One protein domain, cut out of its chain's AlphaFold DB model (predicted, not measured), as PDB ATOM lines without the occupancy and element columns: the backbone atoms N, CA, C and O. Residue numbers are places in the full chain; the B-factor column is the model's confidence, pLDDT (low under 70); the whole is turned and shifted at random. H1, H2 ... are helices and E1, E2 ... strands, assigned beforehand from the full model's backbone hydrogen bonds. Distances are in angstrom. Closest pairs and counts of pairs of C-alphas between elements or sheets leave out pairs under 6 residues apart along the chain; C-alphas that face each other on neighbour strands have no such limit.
ATOM      1  N   GLU A  35       9.569  84.059  83.244       73.45
ATOM      2  CA  GLU A  35       9.899  83.081  84.293       73.45
ATOM      3  C   GLU A  35      11.368  83.167  84.700       73.45
ATOM      4  O   GLU A  35      11.691  83.080  85.884       73.45
ATOM      5  N   THR A  36      12.244  83.448  83.733       74.71
ATOM      6  CA  THR A  36      13.664  83.724  83.978       74.71
ATOM      7  C   THR A  36      13.825  84.953  84.876       74.71
ATOM      8  O   THR A  36      14.526  84.898  85.883       74.71
ATOM      9  N   GLN A  37      13.124  86.053  84.576       73.89
ATOM     10  CA  GLN A  37      13.117  87.252  85.423       73.89
ATOM     11  C   GLN A  37      12.485  86.979  86.792       73.89
ATOM     12  O   GLN A  37      12.987  87.458  87.807       73.89
ATOM     13  N   GLN A  38      11.424  86.169  86.854       73.34
ATOM     14  CA  GLN A  38      10.814  85.785  88.124       73.34
ATOM     15  C   GLN A  38      11.760  84.966  89.000       73.34
ATOM     16  O   GLN A  38      11.827  85.240  90.194       73.34
ATOM     17  N   GLN A  39      12.509  84.012  88.440       74.58
ATOM     18  CA  GLN A  39      13.516  83.254  89.186       74.58
ATOM     19  C   GLN A  39      14.691  84.129  89.626       74.58
ATOM     20  O   GLN A  39      15.111  84.029  90.774       74.58
ATOM     21  N   LEU A  40      15.175  85.028  88.764       73.66
ATOM     22  CA  LEU A  40      16.266  85.954  89.087       73.66
ATOM     23  C   LEU A  40      15.910  86.879  90.266       73.66
ATOM     24  O   LEU A  40      16.715  87.052  91.174       73.66
ATOM     25  N   PHE A  41      14.690  87.427  90.307       74.02
ATOM     26  CA  PHE A  41      14.251  88.293  91.414       74.02
ATOM     27  C   PHE A  41      13.724  87.538  92.648       74.02
ATOM     28  O   PHE A  41      13.637  88.121  93.733       74.02
ATOM     29  N   ARG A  42      13.381  86.247  92.515       70.76
ATOM     30  CA  ARG A  42      12.994  85.373  93.641       70.76
ATOM     31  C   ARG A  42      14.164  84.598  94.249       70.76
ATOM     32  O   ARG A  42      13.986  84.064  95.339       70.76
ATOM     33  N   GLY A  43      15.311  84.533  93.576       65.24
ATOM     34  CA  GLY A  43      16.492  83.811  94.037       65.24
ATOM     35  C   GLY A  43      17.079  84.381  95.331       65.24
ATOM     36  O   GLY A  43      17.150  85.596  95.520       65.24
ATOM     37  N   GLU A  44      17.508  83.484  96.216       67.40
ATOM     38  CA  GLU A  44      18.407  83.782  97.330       67.40
ATOM     39  C   GLU A  44      19.814  83.323  96.909       67.40
ATOM     40  O   GLU A  44      19.987  82.135  96.625       67.40
ATOM     41  N   PRO A  45      20.822  84.213  96.817       62.00
ATOM     42  CA  PRO A  45      20.841  85.621  97.227       62.00
ATOM     43  C   PRO A  45      20.186  86.591  96.225       62.00
ATOM     44  O   PRO A  45      20.180  86.369  95.016       62.00
ATOM     45  N   CYS A  46      19.666  87.708  96.745       67.73
ATOM     46  CA  CYS A  46      18.964  88.731  95.966       67.73
ATOM     47  C   CYS A  46      19.936  89.542  95.071       67.73
ATOM     48  O   CYS A  46      20.968  90.019  95.548       67.73
ATOM     49  N   ILE A  47      19.612  89.716  93.782       73.98
ATOM     50  CA  ILE A  47      20.438  90.405  92.761       73.98
ATOM     51  C   ILE A  47      20.538  91.931  92.969       73.98
ATOM     52  O   ILE A  47      19.723  92.701  92.460       73.98
ATOM     53  N   GLN A  48      21.585  92.396  93.645       77.27
ATOM     54  CA  GLN A  48      21.788  93.831  93.906       77.27
ATOM     55  C   GLN A  48      22.051  94.671  92.647       77.27
ATOM     56  O   GLN A  48      21.684  95.843  92.606       77.27
ATOM     57  N   ARG A  49      22.674  94.080  91.623       85.23
ATOM     58  CA  ARG A  49      23.119  94.777  90.413       85.23
ATOM     59  C   ARG A  49      22.753  93.945  89.187       85.23
ATOM     60  O   ARG A  49      23.292  92.858  88.990       85.23
ATOM     61  N   PHE A  50      21.799  94.425  88.399       87.12
ATOM     62  CA  PHE A  50      21.390  93.825  87.133       87.12
ATOM     63  C   PHE A  50      22.102  94.569  86.003       87.12
ATOM     64  O   PHE A  50      21.801  95.734  85.761       87.12
ATOM     65  N   VAL A  51      23.052  93.913  85.334       88.52
ATOM     66  CA  VAL A  51      23.824  94.503  84.228       88.52
ATOM     67  C   VAL A  51      23.400  93.851  82.916       88.52
ATOM     68  O   VAL A  51      23.671  92.675  82.678       88.52
ATOM     69  N   GLU A  52      22.739  94.616  82.053       89.63
ATOM     70  CA  GLU A  52      22.456  94.212  80.678       89.63
ATOM     71  C   GLU A  52      23.692  94.420  79.798       89.63
ATOM     72  O   GLU A  52      24.168  95.543  79.622       89.63
ATOM     73  N   ILE A  53      24.180  93.330  79.199       87.00
ATOM     74  CA  ILE A  53      25.178  93.368  78.128       87.00
ATOM     75  C   ILE A  53      24.424  93.271  76.803       87.00
ATOM     76  O   ILE A  53      24.040  92.187  76.364       87.00
ATOM     77  N   GLY A  54      24.183  94.420  76.181       82.01
ATOM     78  CA  GLY A  54      23.468  94.514  74.917       82.01
ATOM     79  C   GLY A  54      23.657  95.882  74.264       82.01
ATOM     80  O   GLY A  54      24.012  96.844  74.942       82.01
ATOM     81  N   PRO A  55      23.413  95.993  72.947       80.91
ATOM     82  CA  PRO A  55      23.525  97.259  72.221       80.91
ATOM     83  C   PRO A  55      22.400  98.255  72.559       80.91
ATOM     84  O   PRO A  55      22.410  99.375  72.064       80.91
ATOM     85  N   ARG A  56      21.388  97.833  73.330       80.71
ATOM     86  CA  ARG A  56      20.224  98.621  73.749       80.71
ATOM     87  C   ARG A  56      19.803  98.197  75.150       80.71
ATOM     88  O   ARG A  56      20.102  97.084  75.560       80.71
ATOM     89  N   THR A  57      19.037  99.047  75.818       84.59
ATOM     90  CA  THR A  57      18.574  98.865  77.202       84.59
ATOM     91  C   THR A  57      17.234  98.110  77.263       84.59
ATOM     92  O   THR A  57      16.233  98.624  77.767       84.59
ATOM     93  N   ILE A  58      17.149  96.914  76.666       83.86
ATOM     94  CA  ILE A  58      15.897  96.143  76.543       83.86
ATOM     95  C   ILE A  58      15.672  95.264  77.776       83.86
ATOM     96  O   ILE A  58      14.638  95.377  78.438       83.86
ATOM     97  N   LEU A  59      16.625  94.387  78.094       86.16
ATOM     98  CA  LEU A  59      16.552  93.448  79.208       86.16
ATOM     99  C   LEU A  59      16.540  94.170  80.549       86.16
ATOM    100  O   LEU A  59      15.764  93.769  81.406       86.16
ATOM    101  N   SER A  60      17.302  95.252  80.722       85.08
ATOM    102  CA  SER A  60      17.258  96.102  81.915       85.08
ATOM    103  C   SER A  60      15.905  96.791  82.053       85.08
ATOM    104  O   SER A  60      15.376  96.862  83.159       85.08
ATOM    105  N   THR A  61      15.265  97.204  80.952       84.88
ATOM    106  CA  THR A  61      13.894  97.748  80.992       84.88
ATOM    107  C   THR A  61      12.865  96.674  81.346       84.88
ATOM    108  O   THR A  61      11.982  96.918  82.172       84.88
ATOM    109  N   MET A  62      12.970  95.472  80.769       85.79
ATOM    110  CA  MET A  62      12.092  94.347  81.110       85.79
ATOM    111  C   MET A  62      12.298  93.894  82.561       85.79
ATOM    112  O   MET A  62      11.328  93.695  83.281       85.79
ATOM    113  N   ALA A  63      13.546  93.812  83.016       83.03
ATOM    114  CA  ALA A  63      13.941  93.482  84.378       83.03
ATOM    115  C   ALA A  63      13.423  94.531  85.373       83.03
ATOM    116  O   ALA A  63      12.822  94.171  86.381       83.03
ATOM    117  N   LYS A  64      13.543  95.825  85.048       83.25
ATOM    118  CA  LYS A  64      12.988  96.936  85.834       83.25
ATOM    119  C   LYS A  64      11.459  96.886  85.895       83.25
ATOM    120  O   LYS A  64      10.896  97.068  86.973       83.25
ATOM    121  N   ARG A  65      10.775  96.573  84.782       81.69
ATOM    122  CA  ARG A  65       9.314  96.350  84.757       81.69
ATOM    123  C   ARG A  65       8.914  95.143  85.605       81.69
ATOM    124  O   ARG A  65       8.057  95.280  86.471       81.69
ATOM    125  N   SER A  66       9.565  93.998  85.437       78.72
ATOM    126  CA  SER A  66       9.295  92.784  86.218       78.72
ATOM    127  C   SER A  66       9.570  92.978  87.711       78.72
ATOM    128  O   SER A  66       8.769  92.546  88.539       78.72
ATOM    129  N   ALA A  67      10.628  93.705  88.071       75.67
ATOM    130  CA  ALA A  67      10.904  94.086  89.451       75.67
ATOM    131  C   ALA A  67       9.864  95.073  90.007       75.67
ATOM    132  O   ALA A  67       9.511  94.962  91.178       75.67
ATOM    133  N   SER A  68       9.335  96.001  89.195       73.00
ATOM    134  CA  SER A  68       8.240  96.892  89.618       73.00
ATOM    135  C   SER A  68       6.929  96.132  89.857       73.00
ATOM    136  O   SER A  68       6.308  96.320  90.895       73.00
ATOM    137  N   ILE A  69       6.587  95.174  88.986       72.42
ATOM    138  CA  ILE A  69       5.404  94.311  89.137       72.42
ATOM    139  C   ILE A  69       5.522  93.435  90.398       72.42
ATOM    140  O   ILE A  69       4.533  93.187  91.083       72.42
ATOM    141  N   GLN A  70       6.732  92.976  90.741       63.76
ATOM    142  CA  GLN A  70       6.969  92.200  91.963       63.76
ATOM    143  C   GLN A  70       7.087  93.054  93.232       63.76
ATOM    144  O   GLN A  70       6.771  92.557  94.316       63.76
ATOM    145  N   LYS A  71       7.505  94.326  93.126       56.50
ATOM    146  CA  LYS A  71       7.512  95.278  94.251       56.50
ATOM    147  C   LYS A  71       6.102  95.545  94.779       56.50
ATOM    148  O   LYS A  71       5.951  95.662  95.990       56.50
ATOM    149  N   ASP A  72       5.087  95.511  93.916       57.96
ATOM    150  CA  ASP A  72       3.684  95.639  94.335       57.96
ATOM    151  C   ASP A  72       3.148  94.392  95.072       57.96
ATOM    152  O   ASP A  72       2.148  94.477  95.778       57.96
ATOM    153  N   GLN A  73       3.824  93.235  94.973       55.47
ATOM    154  CA  GLN A  73       3.450  91.991  95.675       55.47
ATOM    155  C   GLN A  73       4.282  91.708  96.941       55.47
ATOM    156  O   GLN A  73       3.858  90.916  97.784       55.47
ATOM    157  N   PRO A  82      17.485  97.292  93.715       72.36
ATOM    158  CA  PRO A  82      18.357  96.734  92.690       72.36
ATOM    159  C   PRO A  82      18.743  97.833  91.695       72.36
ATOM    160  O   PRO A  82      17.883  98.584  91.223       72.36
ATOM    161  N   GLU A  83      20.034  97.928  91.402       84.04
ATOM    162  CA  GLU A  83      20.584  98.834  90.402       84.04
ATOM    163  C   GLU A  83      20.449  98.176  89.022       84.04
ATOM    164  O   GLU A  83      20.911  97.053  88.817       84.04
ATOM    165  N   PHE A  84      19.771  98.845  88.086       88.27
ATOM    166  CA  PHE A  84      19.589  98.368  86.714       88.27
ATOM    167  C   PHE A  84      20.519  99.151  85.800       88.27
ATOM    168  O   PHE A  84      20.248 100.316  85.516       88.27
ATOM    169  N   LEU A  85      21.590  98.505  85.355       88.17
ATOM    170  CA  LEU A  85      22.604  99.085  84.490       88.17
ATOM    171  C   LEU A  85      22.528  98.455  83.102       88.17
ATOM    172  O   LEU A  85      22.227  97.272  82.947       88.17
ATOM    173  N   SER A  86      22.810  99.243  82.078       88.50
ATOM    174  CA  SER A  86      22.977  98.790  80.699       88.50
ATOM    175  C   SER A  86      24.371  99.175  80.229       88.50
ATOM    176  O   SER A  86      24.821 100.282  80.502       88.50
ATOM    177  N   TYR A  87      25.075  98.284  79.525       85.89
ATOM    178  CA  TYR A  87      26.386  98.615  78.953       85.89
ATOM    179  C   TYR A  87      26.321  99.835  78.020       85.89
ATOM    180  O   TYR A  87      27.287 100.580  77.929       85.89
ATOM    181  N   HIS A  88      25.175 100.054  77.369       84.67
ATOM    182  CA  HIS A  88      24.947 101.191  76.484       84.67
ATOM    183  C   HIS A  88      24.768 102.514  77.246       84.67
ATOM    184  O   HIS A  88      25.398 103.502  76.885       84.67
ATOM    185  N   ASP A  89      23.954 102.525  78.307       82.92
ATOM    186  CA  ASP A  89      23.594 103.763  79.020       82.92
ATOM    187  C   ASP A  89      24.537 104.077  80.197       82.92
ATOM    188  O   ASP A  89      24.719 105.235  80.560       82.92
ATOM    189  N   ASN A  90      25.143 103.052  80.804       86.01
ATOM    190  CA  ASN A  90      25.819 103.118  82.105       86.01
ATOM    191  C   ASN A  90      27.295 102.680  82.038       86.01
ATOM    192  O   ASN A  90      27.855 102.182  83.017       86.01
ATOM    193  N   GLN A  91      27.952 102.830  80.882       81.25
ATOM    194  CA  GLN A  91      29.345 102.406  80.675       81.25
ATOM    195  C   GLN A  91      30.338 102.951  81.732       81.25
ATOM    196  O   GLN A  91      31.130 102.148  82.233       81.25
ATOM    197  N   PRO A  92      30.315 104.240  82.135       77.24
ATOM    198  CA  PRO A  92      31.243 104.761  83.148       77.24
ATOM    199  C   PRO A  92      31.058 104.094  84.519       77.24
ATOM    200  O   PRO A  92      32.035 103.799  85.207       77.24
ATOM    201  N   GLU A  93      29.809 103.796  84.889       80.80
ATOM    202  CA  GLU A  93      29.423 103.167  86.161       80.80
ATOM    203  C   GLU A  93      29.743 101.663  86.170       80.80
ATOM    204  O   GLU A  93      30.096 101.093  87.207       80.80
ATOM    205  N   ILE A  94      29.662 101.011  85.005       84.51
ATOM    206  CA  ILE A  94      30.058  99.611  84.799       84.51
ATOM    207  C   ILE A  94      31.591  99.465  84.781       84.51
ATOM    208  O   ILE A  94      32.107  98.483  85.314       84.51
ATOM    209  N   LEU A  95      32.319 100.433  84.201       83.11
ATOM    210  CA  LEU A  95      33.787 100.436  84.085       83.11
ATOM    211  C   LEU A  95      34.517 101.092  85.267       83.11
ATOM    212  O   LEU A  95      35.747 101.102  85.277       83.11
TER     213      LEU A  95
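AT A GLANCE: This is residues 35 to 73 and 82 to 95 of the 1771 residues of the protein "Fatty acid synthase alpha subunit pkiB" of Emericella nidulans (strain FGSC A4 / ATCC 38163 / CBS 112.46 / NRRL 194 / M139) (UniProt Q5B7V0). A small ribbon of two parallel strands, E1 and E2, sits near the middle, and residues 59 to 64 of the longest helix, H2, pack on it. The short helix H1 packs on residues 63 to 67 of H2 alone, while the five-residue H3 lies near the other end of the long axis. The printed part has 53 residues, with three named helices and two named strands that follow along the chain as H1 E1 H2 E2 H3, and the sheet has the order E1, E2, all parallel. The class is mixed, helices and strands; the whole is compact, with a radius of gyration of the C-alphas of 11.2 A, and elongated, spanning 32 by 20 by 17 A.

IN THESE COORDINATES: E1 is residues 49 to 52, 9.8 A long, and E2 is residues 83 to 86, 10.0 A long. H2, residues 59 to 71, measures 17.6 A from C-alpha 59 at (16.552, 93.448, 79.208). H1, residues 35 to 42, measures 10.1 A and begins at C-alpha 35 at (9.899, 83.081, 84.293). H3, residues 91 to 95, measures 5.9 A and ends at C-alpha 95 at (33.787, 100.436, 84.085).

HOW THE PARTS SIT: E1 and E2 are parallel at 18 degrees, with N 50 and O 83 within hydrogen-bond range at 2.8 A, as are N 85 and O 50 at 2.8 A. The closest C-alphas of H2 and E2 are those of Ser 60 and Phe 84, 5.8 A; of H2 and E1, Ser 60 and Glu 52, 5.7 A. H1 and H2 touch, closest at the C-alphas of Gln 37 and Ala 63, 6.4 A, at a steep tilt of 57 degrees, the same way. The closest C-alphas of E2 and H3 are Leu 85 and Ile 94, 7.5 A. H3 is apart from H1 and H2, and only just apart from E1, closest 8.1 A. In H1, H2 and H3 every O i to N i+4 pair is within hydrogen-bond range.

THE WHOLE: The two C-alphas farthest apart are those of Gln 73 and Leu 95, 33.6 A. Residues 74 to 81 are not printed, and C-alphas 73 and 82 are 15.9 A apart across this cut. Of the links printed whole, E2 to H3 is tight, and H1 to E1 and E1 to H2 are short. Mean pLDDT of the printed part is 78.2; residues 43 to 46 and 70 to 73 are under 70.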